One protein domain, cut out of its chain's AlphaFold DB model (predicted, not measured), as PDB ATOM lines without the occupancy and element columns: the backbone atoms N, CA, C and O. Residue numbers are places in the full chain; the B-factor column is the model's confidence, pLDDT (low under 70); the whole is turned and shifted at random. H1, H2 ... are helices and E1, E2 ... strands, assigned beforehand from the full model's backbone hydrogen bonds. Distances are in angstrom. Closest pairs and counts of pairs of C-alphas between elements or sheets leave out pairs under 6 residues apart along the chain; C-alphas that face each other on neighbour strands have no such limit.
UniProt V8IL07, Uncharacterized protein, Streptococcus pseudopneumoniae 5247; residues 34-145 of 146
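This is residues 34 to 145 of the 146 residues of an uncharacterized protein of Streptococcus pseudopneumoniae 5247 (UniProt V8IL07). Two sheets sit face to face as a sandwich: a strongly twisted one of E6, E3, E4, E7 and E10, and a smaller one of E1, E2 and E5. The four-residue H1 links the two at one side, between E5 and E6, and a small separate hairpin, E8 and E9, lies beyond the larger sheet, away from the smaller one. The printed part has 112 residues, with named elements in the order E1, E2, E3, E4, E5, H1, E6, E7, E8, E9, E10, and is mostly strand. The larger sheet, order E6, E3, E4, E7, E10, is mixed; the smaller, order E1, E2, E5, is antiparallel. The whole is compact, with a radius of gyration of the C-alphas of 13.6 A, and spans 39 by 31 by 25 A.

E1, residues 39 to 45, and E2, residues 50 to 56, form a hairpin, with N 42 and O 53 2.8 A apart. E3, residues 62 to 72, and E4, residues 75 to 84, form another, with N 70 and O 77 at 2.9 A. E5, residues 91 to 95, is antiparallel to E2, with N 52 and O 94 at 2.8 A. H1, residues 96 to 99, lies over E3 at a height over the larger sheet of 7.8 A; their closest C-alphas are those of Gln 68 and Ile 99, 4.8 A apart. H1 is too short for an O i to N i+4 pair; its one O i to N i+3 pair is within hydrogen-bond range. E6, residues 100 to 102, is parallel to E3, with N 101 and O 69 at 2.8 A. E7, residues 110 to 115, is parallel to E4, with N 112 and O 76 at 2.8 A. E8, residues 120 to 122, and E9, residues 130 to 132, form a hairpin, with N 122 and O 130 at 2.9 A. E10, residues 138 to 144, is antiparallel to E7, with N 140 and O 113 at 2.8 A. Between the sheets, the closest C-alphas of E1 and E10 are those of Val 43 and Leu 142, 6.7 A apart.

E1 begins at C-alpha 39, (96.623, -72.534, -17.000), and runs 19.4 A; E2 runs 19.1 A. E3 runs 30.1 A from C-alpha 62 at (106.844, -72.326, -26.457), and E4 30.6 A. E10 runs 17.6 A and ends at C-alpha 144, (87.153, -83.150, -4.678).

The C-alphas farthest apart are those of Asn 60 and Gln 106, 39.8 A. The printed part has no cut and no long link. The mean pLDDT of the printed part is 85.3, and residues 121 to 134 are under 70.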
ATOM      1  N   ILE A  34     104.777 -73.555 -15.340       93.00
ATOM      2  CA  ILE A  34     103.781 -72.604 -15.835       93.00
ATOM      3  C   ILE A  34     102.992 -72.048 -14.639       93.00
ATOM      4  O   ILE A  34     102.516 -72.835 -13.810       93.00
ATOM      5  N   PRO A  35     102.832 -70.719 -14.531       92.88
ATOM      6  CA  PRO A  35     102.031 -70.108 -13.475       92.88
ATOM      7  C   PRO A  35     100.541 -70.467 -13.615       92.88
ATOM      8  O   PRO A  35     100.049 -70.724 -14.717       92.88
ATOM      9  N   LEU A  36      99.807 -70.522 -12.496       92.94
ATOM     10  CA  LEU A  36      98.420 -71.021 -12.488       92.94
ATOM     11  C   LEU A  36      97.462 -70.142 -13.296       92.94
ATOM     12  O   LEU A  36      96.522 -70.659 -13.898       92.94
ATOM     13  N   GLU A  37      97.685 -68.833 -13.324       93.56
ATOM     14  CA  GLU A  37      96.903 -67.867 -14.097       93.56
ATOM     15  C   GLU A  37      96.991 -68.106 -15.609       93.56
ATOM     16  O   GLU A  37      96.037 -67.822 -16.334       93.56
ATOM     17  N   SER A  38      98.090 -68.700 -16.076       94.56
ATOM     18  CA  SER A  38      98.296 -69.079 -17.474       94.56
ATOM     19  C   SER A  38      97.800 -70.496 -17.779       94.56
ATOM     20  O   SER A  38      98.048 -70.997 -18.875       94.56
ATOM     21  N   LEU A  39      97.109 -71.164 -16.845       95.12
ATOM     22  CA  LEU A  39      96.623 -72.534 -17.000       95.12
ATOM     23  C   LEU A  39      95.099 -72.631 -16.886       95.12
ATOM     24  O   LEU A  39      94.476 -72.280 -15.882       95.12
ATOM     25  N   GLN A  40      94.496 -73.244 -17.898       95.69
ATOM     26  CA  GLN A  40      93.135 -73.761 -17.850       95.69
ATOM     27  C   GLN A  40      93.223 -75.281 -17.772       95.69
ATOM     28  O   GLN A  40      93.563 -75.934 -18.756       95.69
ATOM     29  N   VAL A  41      92.959 -75.835 -16.589       94.62
ATOM     30  CA  VAL A  41      93.011 -77.280 -16.333       94.62
ATOM     31  C   VAL A  41      91.611 -77.781 -16.025       94.62
ATOM     32  O   VAL A  41      90.949 -77.264 -15.123       94.62
ATOM     33  N   THR A  42      91.193 -78.810 -16.750       93.62
ATOM     34  CA  THR A  42      89.921 -79.503 -16.567       93.62
ATOM     35  C   THR A  42      90.199 -80.963 -16.252       93.62
ATOM     36  O   THR A  42      91.022 -81.600 -16.910       93.62
ATOM     37  N   VAL A  43      89.500 -81.498 -15.252       92.69
ATOM     38  CA  VAL A  43      89.580 -82.909 -14.868       92.69
ATOM     39  C   VAL A  43      88.199 -83.522 -15.016       92.69
ATOM     40  O   VAL A  43      87.234 -83.026 -14.436       92.69
ATOM     41  N   ILE A  44      88.104 -84.596 -15.793       91.19
ATOM     42  CA  ILE A  44      86.854 -85.302 -16.067       91.19
ATOM     43  C   ILE A  44      87.009 -86.737 -15.585       91.19
ATOM     44  O   ILE A  44      87.942 -87.431 -15.978       91.19
ATOM     45  N   LYS A  45      86.089 -87.200 -14.737       88.31
ATOM     46  CA  LYS A  45      86.042 -88.609 -14.341       88.31
ATOM     47  C   LYS A  45      85.609 -89.462 -15.536       88.31
ATOM     48  O   LYS A  45      84.585 -89.173 -16.149       88.31
ATOM     49  N   THR A  46      86.374 -90.501 -15.844       86.94
ATOM     50  CA  THR A  46      86.042 -91.519 -16.848       86.94
ATOM     51  C   THR A  46      85.692 -92.837 -16.151       86.94
ATOM     52  O   THR A  46      85.795 -92.952 -14.929       86.94
ATOM     53  N   ASP A  47      85.265 -93.848 -16.910       81.00
ATOM     54  CA  ASP A  47      84.809 -95.133 -16.352       81.00
ATOM     55  C   ASP A  47      85.869 -95.849 -15.500       81.00
ATOM     56  O   ASP A  47      85.532 -96.655 -14.633       81.00
ATOM     57  N   LYS A  48      87.157 -95.587 -15.760       78.56
ATOM     58  CA  LYS A  48      88.285 -96.281 -15.122       78.56
ATOM     59  C   LYS A  48      89.367 -95.351 -14.570       78.56
ATOM     60  O   LYS A  48      90.286 -95.850 -13.930       78.56
ATOM     61  N   ASP A  49      89.285 -94.046 -14.824       86.31
ATOM     62  CA  ASP A  49      90.346 -93.094 -14.484       86.31
ATOM     63  C   ASP A  49      89.820 -91.640 -14.428       86.31
ATOM     64  O   ASP A  49      88.615 -91.386 -14.358       86.31
ATOM     65  N   TYR A  50      90.731 -90.670 -14.470       90.75
ATOM     66  CA  TYR A  50      90.473 -89.256 -14.673       90.75
ATOM     67  C   TYR A  50      91.206 -88.779 -15.924       90.75
ATOM     68  O   TYR A  50      92.419 -88.929 -16.034       90.75
ATOM     69  N   SER A  51      90.481 -88.161 -16.849       92.69
ATOM     70  CA  SER A  51      91.067 -87.481 -17.999       92.69
ATOM     71  C   SER A  51      91.403 -86.041 -17.626       92.69
ATOM     72  O   SER A  51      90.568 -85.321 -17.070       92.69
ATOM     73  N   ILE A  52      92.633 -85.627 -17.910       93.81
ATOM     74  CA  ILE A  52      93.158 -84.294 -17.631       93.81
ATOM     75  C   ILE A  52      93.372 -83.592 -18.962       93.81
ATOM     76  O   ILE A  52      94.224 -83.996 -19.752       93.81
ATOM     77  N   SER A  53      92.619 -82.518 -19.174       94.69
ATOM     78  CA  SER A  53      92.760 -81.639 -20.331       94.69
ATOM     79  C   SER A  53      93.288 -80.291 -19.874       94.69
ATOM     80  O   SER A  53      92.732 -79.661 -18.969       94.69
ATOM     81  N   VAL A  54      94.389 -79.853 -20.474       95.00
ATOM     82  CA  VAL A  54      95.069 -78.614 -20.103       95.00
ATOM     83  C   VAL A  54      95.265 -77.756 -21.330       95.00
ATOM     84  O   VAL A  54      95.748 -78.218 -22.363       95.00
ATOM     85  N   LYS A  55      94.959 -76.472 -21.177       96.44
ATOM     86  CA  LYS A  55      95.295 -75.419 -22.122       96.44
ATOM     87  C   LYS A  55      96.111 -74.352 -21.403       96.44
ATOM     88  O   LYS A  55      95.639 -73.755 -20.439       96.44
ATOM     89  N   ALA A  56      97.324 -74.117 -21.884       95.88
ATOM     90  CA  ALA A  56      98.202 -73.076 -21.382       95.88
ATOM     91  C   ALA A  56      98.162 -71.839 -22.286       95.88
ATOM     92  O   ALA A  56      98.059 -71.950 -23.513       95.88
ATOM     93  N   ASP A  57      98.272 -70.660 -21.686       95.62
ATOM     94  CA  ASP A  57      98.647 -69.453 -22.409       95.62
ATOM     95  C   ASP A  57     100.175 -69.399 -22.503       95.62
ATOM     96  O   ASP A  57     100.871 -69.323 -21.493       95.62
ATOM     97  N   LEU A  58     100.691 -69.554 -23.720       93.81
ATOM     98  CA  LEU A  58     102.120 -69.683 -24.001       93.81
ATOM     99  C   LEU A  58     102.528 -68.673 -25.062       93.81
ATOM    100  O   LEU A  58     101.744 -68.381 -25.973       93.81
ATOM    101  N   ASP A  59     103.782 -68.243 -25.021       91.75
ATOM    102  CA  ASP A  59     104.330 -67.377 -26.055       91.75
ATOM    103  C   ASP A  59     104.518 -68.117 -27.386       91.75
ATOM    104  O   ASP A  59     104.402 -69.345 -27.517       91.75
ATOM    105  N   ASN A  60     104.825 -67.343 -28.425       88.38
ATOM    106  CA  ASN A  60     105.363 -67.910 -29.652       88.38
ATOM    107  C   ASN A  60     106.691 -68.614 -29.337       88.38
ATOM    108  O   ASN A  60     107.508 -68.103 -28.572       88.38
ATOM    109  N   PHE A  61     106.903 -69.780 -29.947       91.69
ATOM    110  CA  PHE A  61     108.057 -70.651 -29.699       91.69
ATOM    111  C   PHE A  61     108.108 -71.293 -28.306       91.69
ATOM    112  O   PHE A  61     109.188 -71.566 -27.785       91.69
ATOM    113  N   GLU A  62     106.952 -71.566 -27.703       94.62
ATOM    114  CA  GLU A  62     106.844 -72.326 -26.457       94.62
ATOM    115  C   GLU A  62     105.922 -73.529 -26.612       94.62
ATOM    116  O   GLU A  62     104.916 -73.491 -27.321       94.62
ATOM    117  N   GLN A  63     106.243 -74.608 -25.909       94.94
ATOM    118  CA  GLN A  63     105.368 -75.765 -25.809       94.94
ATOM    119  C   GLN A  63     105.225 -76.229 -24.369       94.94
ATOM    120  O   GLN A  63     106.173 -76.140 -23.587       94.94
ATOM    121  N   LEU A  64     104.069 -76.810 -24.064       92.62
ATOM    122  CA  LEU A  64     103.887 -77.667 -22.909       92.62
ATOM    123  C   LEU A  64     104.909 -78.797 -22.977       92.62
ATOM    124  O   LEU A  64     104.999 -79.546 -23.953       92.62
ATOM    125  N   SER A  65     105.675 -78.908 -21.909       86.31
ATOM    126  CA  SER A  65     106.631 -79.975 -21.674       86.31
ATOM    127  C   SER A  65     106.370 -80.545 -20.295       86.31
ATOM    128  O   SER A  65     105.820 -79.856 -19.449       86.31
ATOM    129  N   ASN A  66     106.761 -81.795 -20.074       81.44
ATOM    130  CA  ASN A  66     106.838 -82.402 -18.746       81.44
ATOM    131  C   ASN A  66     105.663 -82.057 -17.822       81.44
ATOM    132  O   ASN A  66     105.747 -81.182 -16.961       81.44
ATOM    133  N   TYR A  67     104.575 -82.782 -18.008       86.19
ATOM    134  CA  TYR A  67     103.418 -82.759 -17.131       86.19
ATOM    135  C   TYR A  67     103.386 -84.091 -16.390       86.19
ATOM    136  O   TYR A  67     103.433 -85.152 -17.011       86.19
ATOM    137  N   GLN A  68     103.398 -84.038 -15.063       88.12
ATOM    138  CA  GLN A  68     103.293 -85.223 -14.213       88.12
ATOM    139  C   GLN A  68     102.364 -84.920 -13.043       88.12
ATOM    140  O   GLN A  68     102.115 -83.764 -12.687       88.12
ATOM    141  N   ALA A  69     101.850 -85.991 -12.460       88.62
ATOM    142  CA  ALA A  69     101.013 -85.981 -11.284       88.62
ATOM    143  C   ALA A  69     101.714 -86.771 -10.180       88.62
ATOM    144  O   ALA A  69     102.310 -87.814 -10.443       88.62
ATOM    145  N   ILE A  70     101.634 -86.304  -8.939       88.88
ATOM    146  CA  ILE A  70     102.186 -87.039  -7.797       88.88
ATOM    147  C   ILE A  70     101.107 -87.278  -6.771       88.88
ATOM    148  O   ILE A  70     100.445 -86.333  -6.348       88.88
ATOM    149  N   GLN A  71     100.964 -88.537  -6.361       87.88
ATOM    150  CA  GLN A  71     100.066 -88.926  -5.286       87.88
ATOM    151  C   GLN A  71     100.813 -89.026  -3.961       87.88
ATOM    152  O   GLN A  71     101.747 -89.823  -3.818       87.88
ATOM    153  N   ILE A  72     100.354 -88.253  -2.979       86.38
ATOM    154  CA  ILE A  72     100.850 -88.279  -1.604       86.38
ATOM    155  C   ILE A  72      99.647 -88.469  -0.686       86.38
ATOM    156  O   ILE A  72      98.814 -87.578  -0.535       86.38
ATOM    157  N   GLY A  73      99.538 -89.656  -0.089       87.38
ATOM    158  CA  GLY A  73      98.311 -90.032   0.607       87.38
ATOM    159  C   GLY A  73      97.144 -90.125  -0.378       87.38
ATOM    160  O   GLY A  73      97.242 -90.749  -1.437       87.38
ATOM    161  N   ASN A  74      96.053 -89.441  -0.049       91.00
ATOM    162  CA  ASN A  74      94.855 -89.411  -0.882       91.00
ATOM    163  C   ASN A  74      94.810 -88.190  -1.818       91.00
ATOM    164  O   ASN A  74      93.810 -87.976  -2.497       91.00
ATOM    165  N   ASP A  75      95.864 -87.380  -1.863       91.50
ATOM    166  CA  ASP A  75      95.886 -86.152  -2.651       91.50
ATOM    167  C   ASP A  75      96.817 -86.293  -3.854       91.50
ATOM    168  O   ASP A  75      97.915 -86.847  -3.758       91.50
ATOM    169  N   VAL A  76      96.371 -85.763  -4.990       92.19
ATOM    170  CA  VAL A  76      97.112 -85.734  -6.250       92.19
ATOM    171  C   VAL A  76      97.483 -84.298  -6.587       92.19
ATOM    172  O   VAL A  76      96.629 -83.413  -6.601       92.19
ATOM    173  N   TYR A  77      98.754 -84.077  -6.907       92.06
ATOM    174  CA  TYR A  77      99.302 -82.775  -7.274       92.06
ATOM    175  C   TYR A  77      99.809 -82.807  -8.714       92.06
ATOM    176  O   TYR A  77     100.748 -83.536  -9.031       92.06
ATOM    177  N   LEU A  78      99.180 -82.012  -9.572       92.62
ATOM    178  CA  LEU A  78      99.515 -81.831 -10.980       92.62
ATOM    179  C   LEU A  78     100.384 -80.597 -11.161       92.62
ATOM    180  O   LEU A  78     100.066 -79.537 -10.626       92.62
ATOM    181  N   TYR A  79     101.417 -80.704 -11.983       91.56
ATOM    182  CA  TYR A  79     102.185 -79.550 -12.433       91.56
ATOM    183  C   TYR A  79     102.430 -79.641 -13.938       91.56
ATOM    184  O   TYR A  79     102.472 -80.727 -14.522       91.56
ATOM    185  N   PHE A  80     102.601 -78.479 -14.562       92.56
ATOM    186  CA  PHE A  80     102.816 -78.353 -15.997       92.56
ATOM    187  C   PHE A  80     104.017 -77.453 -16.228       92.56
ATOM    188  O   PHE A  80     104.101 -76.370 -15.647       92.56
ATOM    189  N   MET A  81     104.947 -77.900 -17.065       92.44
ATOM    190  CA  MET A  81     106.090 -77.092 -17.466       92.44
ATOM    191  C   MET A  81     105.924 -76.598 -18.900       92.44
ATOM    192  O   MET A  81     105.210 -77.180 -19.718       92.44
ATOM    193  N   LYS A  82     106.643 -75.538 -19.239       93.81
ATOM    194  CA  LYS A  82     106.872 -75.115 -20.614       93.81
ATOM    195  C   LYS A  82     108.355 -75.156 -20.936       93.81
ATOM    196  O   LYS A  82     109.189 -75.090 -20.045       93.81
ATOM    197  N   THR A  83     108.664 -75.279 -22.217       94.62
ATOM    198  CA  THR A  83     110.018 -75.173 -22.765       94.62
ATOM    199  C   THR A  83     109.957 -74.403 -24.072       94.62
ATOM    200  O   THR A  83     108.918 -74.401 -24.745       94.62
ATOM    201  N   LYS A  84     111.077 -73.809 -24.494       94.06
ATOM    202  CA  LYS A  84     111.176 -73.263 -25.850       94.06
ATOM    203  C   LYS A  84     111.046 -74.380 -26.886       94.06
ATOM    204  O   LYS A  84     111.549 -75.482 -26.692       94.06
ATOM    205  N   ALA A  85     110.354 -74.105 -27.983       93.31
ATOM    206  CA  ALA A  85     110.099 -75.053 -29.059       93.31
ATOM    207  C   ALA A  85     109.957 -74.348 -30.407       93.31
ATOM    208  O   ALA A  85     109.583 -73.185 -30.473       93.31
ATOM    209  N   ILE A  86     110.221 -75.065 -31.500       91.12
ATOM    210  CA  ILE A  86     110.014 -74.528 -32.856       91.12
ATOM    211  C   ILE A  86     108.515 -74.367 -33.131       91.12
ATOM    212  O   ILE A  86     108.090 -73.378 -33.721       91.12
ATOM    213  N   PHE A  87     107.713 -75.331 -32.674       91.56
ATOM    214  CA  PHE A  87     106.268 -75.338 -32.853       91.56
ATOM    215  C   PHE A  87     105.573 -75.143 -31.518       91.56
ATOM    216  O   PHE A  87     105.896 -75.810 -30.534       91.56
ATOM    217  N   LYS A  88     104.592 -74.241 -31.509       93.25
ATOM    218  CA  LYS A  88     103.761 -74.013 -30.338       93.25
ATOM    219  C   LYS A  88     102.878 -75.231 -30.097       93.25
ATOM    220  O   LYS A  88     102.151 -75.654 -30.992       93.25
ATOM    221  N   LYS A  89     102.900 -75.755 -28.874       94.75
ATOM    222  CA  LYS A  89     101.937 -76.763 -28.412       94.75
ATOM    223  C   LYS A  89     101.443 -76.361 -27.037       94.75
ATOM    224  O   LYS A  89     102.141 -76.524 -26.047       94.75
ATOM    225  N   ASN A  90     100.244 -75.807 -26.995       95.81
ATOM    226  CA  ASN A  90      99.665 -75.217 -25.794       95.81
ATOM    227  C   ASN A  90      98.539 -76.051 -25.184       95.81
ATOM    228  O   ASN A  90      97.957 -75.629 -24.191       95.81
ATOM    229  N   THR A  91      98.241 -77.215 -25.760       95.19
ATOM    230  CA  THR A  91      97.280 -78.163 -25.204       95.19
ATOM    231  C   THR A  91      97.911 -79.522 -24.937       95.19
ATOM    232  O   THR A  91      98.836 -79.962 -25.636       95.19
ATOM    233  N   VAL A  92      97.399 -80.190 -23.910       93.62
ATOM    234  CA  VAL A  92      97.667 -81.597 -23.636       93.62
ATOM    235  C   VAL A  92      96.424 -82.251 -23.057       93.62
ATOM    236  O   VAL A  92      95.768 -81.676 -22.193       93.62
ATOM    237  N   ASP A  93      96.157 -83.462 -23.525       93.06
ATOM    238  CA  ASP A  93      95.163 -84.362 -22.963       93.06
ATOM    239  C   ASP A  93      95.895 -85.630 -22.524       93.06
ATOM    240  O   ASP A  93      96.675 -86.202 -23.294       93.06
ATOM    241  N   ALA A  94      95.702 -86.030 -21.273       90.44
ATOM    242  CA  ALA A  94      96.335 -87.207 -20.701       90.44
ATOM    243  C   ALA A  94      95.425 -87.862 -19.664       90.44
ATOM    244  O   ALA A  94      94.749 -87.181 -18.895       90.44
ATOM    245  N   ASP A  95      95.453 -89.188 -19.608       91.69
ATOM    246  CA  ASP A  95      94.845 -89.927 -18.506       91.69
ATOM    247  C   ASP A  95      95.744 -89.839 -17.269       91.69
ATOM    248  O   ASP A  95      96.973 -89.949 -17.374       91.69
ATOM    249  N   LEU A  96      95.140 -89.634 -16.100       89.94
ATOM    250  CA  LEU A  96      95.856 -89.436 -14.846       89.94
ATOM    251  C   LEU A  96      96.779 -90.620 -14.545       89.94
ATOM    252  O   LEU A  96      97.937 -90.398 -14.204       89.94
ATOM    253  N   SER A  97      96.322 -91.856 -14.746       89.00
ATOM    254  CA  SER A  97      97.125 -93.070 -14.534       89.00
ATOM    255  C   SER A  97      98.442 -93.103 -15.319       89.00
ATOM    256  O   SER A  97      99.422 -93.662 -14.832       89.00
ATOM    257  N   ASN A  98      98.503 -92.468 -16.493       87.25
ATOM    258  CA  ASN A  98      99.703 -92.445 -17.335       87.25
ATOM    259  C   ASN A  98     100.755 -91.439 -16.858       87.25
ATOM    260  O   ASN A  98     101.921 -91.529 -17.246       87.25
ATOM    261  N   ILE A  99     100.344 -90.462 -16.051       85.12
ATOM    262  CA  ILE A  99     101.206 -89.375 -15.582       85.12
ATOM    263  C   ILE A  99     101.393 -89.387 -14.062       85.12
ATOM    264  O   ILE A  99     102.144 -88.562 -13.543       85.12
ATOM    265  N   LEU A 100     100.719 -90.302 -13.357       86.19
ATOM    266  CA  LEU A 100     100.733 -90.427 -11.906       86.19
ATOM    267  C   LEU A 100     101.939 -91.215 -11.403       86.19
ATOM    268  O   LEU A 100     102.210 -92.337 -11.825       86.19
ATOM    269  N   VAL A 101     102.630 -90.636 -10.427       82.94
ATOM    270  CA  VAL A 101     103.769 -91.234  -9.730       82.94
ATOM    271  C   VAL A 101     103.505 -91.198  -8.221       82.94
ATOM    272  O   VAL A 101     102.910 -90.253  -7.709       82.94
ATOM    273  N   GLY A 102     103.956 -92.212  -7.480       77.69
ATOM    274  CA  GLY A 102     103.828 -92.269  -6.017       77.69
ATOM    275  C   GLY A 102     102.898 -93.382  -5.535       77.69
ATOM    276  O   GLY A 102     102.949 -94.497  -6.055       77.69
ATOM    277  N   ASN A 103     102.076 -93.097  -4.520       74.38
ATOM    278  CA  ASN A 103     101.227 -94.083  -3.835       74.38
ATOM    279  C   ASN A 103      99.965 -94.462  -4.639       74.38
ATOM    280  O   ASN A 103      98.850 -94.351  -4.137       74.38
ATOM    281  N   ILE A 104     100.140 -94.963  -5.862       77.81
ATOM    282  CA  ILE A 104      99.071 -95.233  -6.844       77.81
ATOM    283  C   ILE A 104      97.970 -96.215  -6.394       77.81
ATOM    284  O   ILE A 104      96.953 -96.345  -7.065       77.81
ATOM    285  N   ASN A 105      98.151 -96.913  -5.269       80.31
ATOM    286  CA  ASN A 105      97.174 -97.863  -4.722       80.31
ATOM    287  C   ASN A 105      96.214 -97.231  -3.696       80.31
ATOM    288  O   ASN A 105      95.338 -97.920  -3.176       80.31
ATOM    289  N   GLN A 106      96.405 -95.958  -3.340       81.88
ATOM    290  CA  GLN A 106      95.537 -95.253  -2.397       81.88
ATOM    291  C   GLN A 106      94.376 -94.581  -3.132       81.88
ATOM    292  O   GLN A 106      94.517 -94.135  -4.271       81.88
ATOM    293  N   ALA A 107      93.219 -94.493  -2.474       86.88
ATOM    294  CA  ALA A 107      92.078 -93.769  -3.019       86.88
ATOM    295  C   ALA A 107      92.420 -92.281  -3.180       86.88
ATOM    296  O   ALA A 107      93.029 -91.681  -2.294       86.88
ATOM    297  N   ILE A 108      92.018 -91.694  -4.306       89.62
ATOM    298  CA  ILE A 108      92.188 -90.265  -4.569       89.62
ATOM    299  C   ILE A 108      90.974 -89.532  -3.994       89.62
ATOM    300  O   ILE A 108      89.842 -89.817  -4.377       89.62
ATOM    301  N   ASN A 109      91.222 -88.572  -3.107       91.69
ATOM    302  CA  ASN A 109      90.232 -87.680  -2.507       91.69
ATOM    303  C   ASN A 109      90.283 -86.289  -3.141       91.69
ATOM    304  O   ASN A 109      89.250 -85.659  -3.330       91.69
ATOM    305  N   ASN A 110      91.470 -85.775  -3.464       93.38
ATOM    306  CA  ASN A 110      91.600 -84.438  -4.035       93.38
ATOM    307  C   ASN A 110      92.588 -84.429  -5.192       93.38
ATOM    308  O   ASN A 110      93.621 -85.095  -5.153       93.38
ATOM    309  N   ILE A 111      92.285 -83.620  -6.203       93.62
ATOM    310  CA  ILE A 111      93.184 -83.339  -7.316       93.62
ATOM    311  C   ILE A 111      93.439 -81.836  -7.342       93.62
ATOM    312  O   ILE A 111      92.513 -81.034  -7.490       93.62
ATOM    313  N   TYR A 112      94.704 -81.461  -7.203       94.38
ATOM    314  CA  TYR A 112      95.190 -80.091  -7.232       94.38
ATOM    315  C   TYR A 112      96.050 -79.866  -8.469       94.38
ATOM    316  O   TYR A 112      96.796 -80.754  -8.873       94.38
ATOM    317  N   VAL A 113      96.015 -78.657  -9.020       94.00
ATOM    318  CA  VAL A 113      97.120 -78.130  -9.829       94.00
ATOM    319  C   VAL A 113      97.961 -77.207  -8.965       94.00
ATOM    320  O   VAL A 113      97.424 -76.420  -8.181       94.00
ATOM    321  N   VAL A 114      99.275 -77.330  -9.088       93.25
ATOM    322  CA  VAL A 114     100.255 -76.577  -8.316       93.25
ATOM    323  C   VAL A 114     101.231 -75.861  -9.238       93.25
ATOM    324  O   VAL A 114     101.541 -76.337 -10.332       93.25
ATOM    325  N   SER A 115     101.709 -74.707  -8.785       91.31
ATOM    326  CA  SER A 115     102.737 -73.919  -9.455       91.31
ATOM    327  C   SER A 115     103.632 -73.227  -8.428       91.31
ATOM    328  O   SER A 115     103.262 -73.067  -7.263       91.31
ATOM    329  N   GLY A 116     104.837 -72.857  -8.842       86.50
ATOM    330  CA  GLY A 116     105.772 -72.126  -8.001       86.50
ATOM    331  C   GLY A 116     107.222 -72.325  -8.404       86.50
ATOM    332  O   GLY A 116     107.605 -73.368  -8.938       86.50
ATOM    333  N   ASN A 117     108.035 -71.317  -8.098       81.12
ATOM    334  CA  ASN A 117     109.456 -71.278  -8.454       81.12
ATOM    335  C   ASN A 117     110.296 -72.299  -7.669       81.12
ATOM    336  O   ASN A 117     111.354 -72.716  -8.133       81.12
ATOM    337  N   ASP A 118     109.813 -72.723  -6.499       77.31
ATOM    338  CA  ASP A 118     110.499 -73.682  -5.629       77.31
ATOM    339  C   ASP A 118     110.159 -75.150  -5.951       77.31
ATOM    340  O   ASP A 118     110.704 -76.069  -5.324       77.31
ATOM    341  N   ILE A 119     109.293 -75.395  -6.946       78.94
ATOM    342  CA  ILE A 119     109.024 -76.742  -7.452       78.94
ATOM    343  C   ILE A 119     110.258 -77.224  -8.215       78.94
ATOM    344  O   ILE A 119     110.528 -76.841  -9.352       78.94
ATOM    345  N   ILE A 120     111.007 -78.120  -7.580       71.06
ATOM    346  CA  ILE A 120     112.207 -78.716  -8.159       71.06
ATOM    347  C   ILE A 120     111.836 -80.041  -8.822       71.06
ATOM    348  O   ILE A 120     111.460 -81.005  -8.148       71.06
ATOM    349  N   VAL A 121     112.014 -80.101 -10.141       67.25
ATOM    350  CA  VAL A 121     111.885 -81.314 -10.956       67.25
ATOM    351  C   VAL A 121     113.289 -81.762 -11.364       67.25
ATOM    352  O   VAL A 121     113.883 -81.207 -12.286       67.25
ATOM    353  N   LYS A 122     113.859 -82.751 -10.663       62.59
ATOM    354  CA  LYS A 122     115.156 -83.348 -11.020       62.59
ATOM    355  C   LYS A 122     114.941 -84.619 -11.831       62.59
ATOM    356  O   LYS A 122     114.431 -85.614 -11.319       62.59
ATOM    357  N   PHE A 123     115.390 -84.587 -13.080       55.94
ATOM    358  CA  PHE A 123     115.499 -85.766 -13.931       55.94
ATOM    359  C   PHE A 123     116.790 -86.489 -13.553       55.94
ATOM    360  O   PHE A 123     117.874 -85.949 -13.756       55.94
ATOM    361  N   ASN A 124     116.687 -87.670 -12.953       48.31
ATOM    362  CA  ASN A 124     117.827 -88.571 -12.819       48.31
ATOM    363  C   ASN A 124     117.516 -89.816 -13.656       48.31
ATOM    364  O   ASN A 124     116.409 -90.346 -13.553       48.31
ATOM    365  N   ASP A 125     118.472 -90.279 -14.466       42.09
ATOM    366  CA  ASP A 125     118.317 -91.390 -15.432       42.09
ATOM    367  C   ASP A 125     117.891 -92.732 -14.793       42.09
ATOM    368  O   ASP A 125     117.551 -93.696 -15.481       42.09
ATOM    369  N   SER A 126     117.860 -92.823 -13.463       39.72
ATOM    370  CA  SER A 126     117.437 -94.008 -12.724       39.72
ATOM    371  C   SER A 126     115.991 -93.891 -12.224       39.72
ATOM    372  O   SER A 126     115.755 -93.540 -11.071       39.72
ATOM    373  N   LYS A 127     115.030 -94.236 -13.090       41.88
ATOM    374  CA  LYS A 127     113.636 -94.663 -12.804       41.88
ATOM    375  C   LYS A 127     112.706 -93.794 -11.937       41.88
ATOM    376  O   LYS A 127     111.515 -94.080 -11.923       41.88
ATOM    377  N   TYR A 128     113.173 -92.741 -11.280       41.81
ATOM    378  CA  TYR A 128     112.345 -91.860 -10.464       41.81
ATOM    379  C   TYR A 128     112.842 -90.429 -10.627       41.81
ATOM    380  O   TYR A 128     113.868 -90.045 -10.065       41.81
ATOM    381  N   ASN A 129     112.108 -89.632 -11.408       48.34
ATOM    382  CA  ASN A 129     112.258 -88.183 -11.368       48.34
ATOM    383  C   ASN A 129     112.007 -87.758  -9.917       48.34
ATOM    384  O   ASN A 129     110.907 -87.956  -9.398       48.34
ATOM    385  N   TYR A 130     113.021 -87.227  -9.233       52.53
ATOM    386  CA  TYR A 130     112.800 -86.643  -7.919       52.53
ATOM    387  C   TYR A 130     112.080 -85.322  -8.147       52.53
ATOM    388  O   TYR A 130     112.665 -84.343  -8.610       52.53
ATOM    389  N   ILE A 131     110.789 -85.324  -7.860       61.69
ATOM    390  CA  ILE A 131     109.933 -84.164  -8.007       61.69
ATOM    391  C   ILE A 131     109.503 -83.756  -6.605       61.69
ATOM    392  O   ILE A 131     108.765 -84.474  -5.931       61.69
ATOM    393  N   ASN A 132     109.959 -82.588  -6.164       64.38
ATOM    394  CA  ASN A 132     109.479 -81.992  -4.927       64.38
ATOM    395  C   ASN A 132     108.374 -80.982  -5.243       64.38
ATOM    396  O   ASN A 132     108.571 -79.772  -5.150       64.38
ATOM    397  N   VAL A 133     107.207 -81.496  -5.639       65.00
ATOM    398  CA  VAL A 133     106.008 -80.678  -5.901       65.00
ATOM    399  C   VAL A 133     105.419 -80.057  -4.647       65.00
ATOM    400  O   VAL A 133     104.593 -79.175  -4.777       65.00
ATOM    401  N   LEU A 134     105.828 -80.466  -3.443       69.62
ATOM    402  CA  LEU A 134     105.281 -79.932  -2.191       69.62
ATOM    403  C   LEU A 134     105.804 -78.534  -1.829       69.62
ATOM    404  O   LEU A 134     105.278 -77.912  -0.912       69.62
ATOM    405  N   LYS A 135     106.809 -78.029  -2.548       81.88
ATOM    406  CA  LYS A 135     107.294 -76.647  -2.429       81.88
ATOM    407  C   LYS A 135     106.638 -75.725  -3.464       81.88
ATOM    408  O   LYS A 135     107.316 -74.967  -4.146       81.88
ATOM    409  N   TYR A 136     105.325 -75.824  -3.626       83.75
ATOM    410  CA  TYR A 136     104.573 -74.879  -4.447       83.75
ATOM    411  C   TYR A 136     104.303 -73.586  -3.668       83.75
ATOM    412  O   TYR A 136     104.114 -73.615  -2.451       83.75
ATOM    413  N   THR A 137     104.238 -72.460  -4.374       85.75
ATOM    414  CA  THR A 137     103.684 -71.205  -3.836       85.75
ATOM    415  C   THR A 137     102.179 -71.149  -4.046       85.75
ATOM    416  O   THR A 137     101.448 -70.678  -3.179       85.75
ATOM    417  N   ASP A 138     101.712 -71.711  -5.159       89.69
ATOM    418  CA  ASP A 138     100.344 -71.567  -5.624       89.69
ATOM    419  C   ASP A 138      99.699 -72.936  -5.825       89.69
ATOM    420  O   ASP A 138     100.300 -73.871  -6.362       89.69
ATOM    421  N   ARG A 139      98.434 -73.059  -5.408       93.06
ATOM    422  CA  ARG A 139      97.627 -74.261  -5.636       93.06
ATOM    423  C   ARG A 139      96.189 -73.917  -5.974       93.06
ATOM    424  O   ARG A 139      95.611 -72.987  -5.413       93.06
ATOM    425  N   LYS A 140      95.572 -74.748  -6.804       94.44
ATOM    426  CA  LYS A 140      94.143 -74.691  -7.111       94.44
ATOM    427  C   LYS A 140      93.549 -76.091  -7.056       94.44
ATOM    428  O   LYS A 140      94.052 -77.011  -7.695       94.44
ATOM    429  N   LEU A 141      92.478 -76.247  -6.282       94.62
ATOM    430  CA  LEU A 141      91.685 -77.475  -6.260       94.62
ATOM    431  C   LEU A 141      90.920 -77.594  -7.582       94.62
ATOM    432  O   LEU A 141      90.219 -76.661  -7.972       94.62
ATOM    433  N   LEU A 142      91.063 -78.731  -8.254       92.88
ATOM    434  CA  LEU A 142      90.371 -79.034  -9.506       92.88
ATOM    435  C   LEU A 142      89.175 -79.949  -9.279       92.88
ATOM    436  O   LEU A 142      88.123 -79.749  -9.879       92.88
ATOM    437  N   LEU A 143      89.337 -80.945  -8.408       91.44
ATOM    438  CA  LEU A 143      88.296 -81.915  -8.107       91.44
ATOM    439  C   LEU A 143      88.426 -82.394  -6.664       91.44
ATOM    440  O   LEU A 143      89.527 -82.702  -6.206       91.44
ATOM    441  N   ARG A 144      87.287 -82.487  -5.975       88.94
ATOM    442  CA  ARG A 144      87.153 -83.150  -4.678       88.94
ATOM    443  C   ARG A 144      86.244 -84.360  -4.840       88.94
ATOM    444  O   ARG A 144      85.127 -84.237  -5.334       88.94
ATOM    445  N   LEU A 145      86.756 -85.507  -4.438       84.00
ATOM    446  CA  LEU A 145      86.108 -86.802  -4.445       84.00
ATOM    447  C   LEU A 145      85.693 -87.086  -2.999       84.00
ATOM    448  O   LEU A 145      86.514 -87.004  -2.085       84.00
TER     449      LEU A 145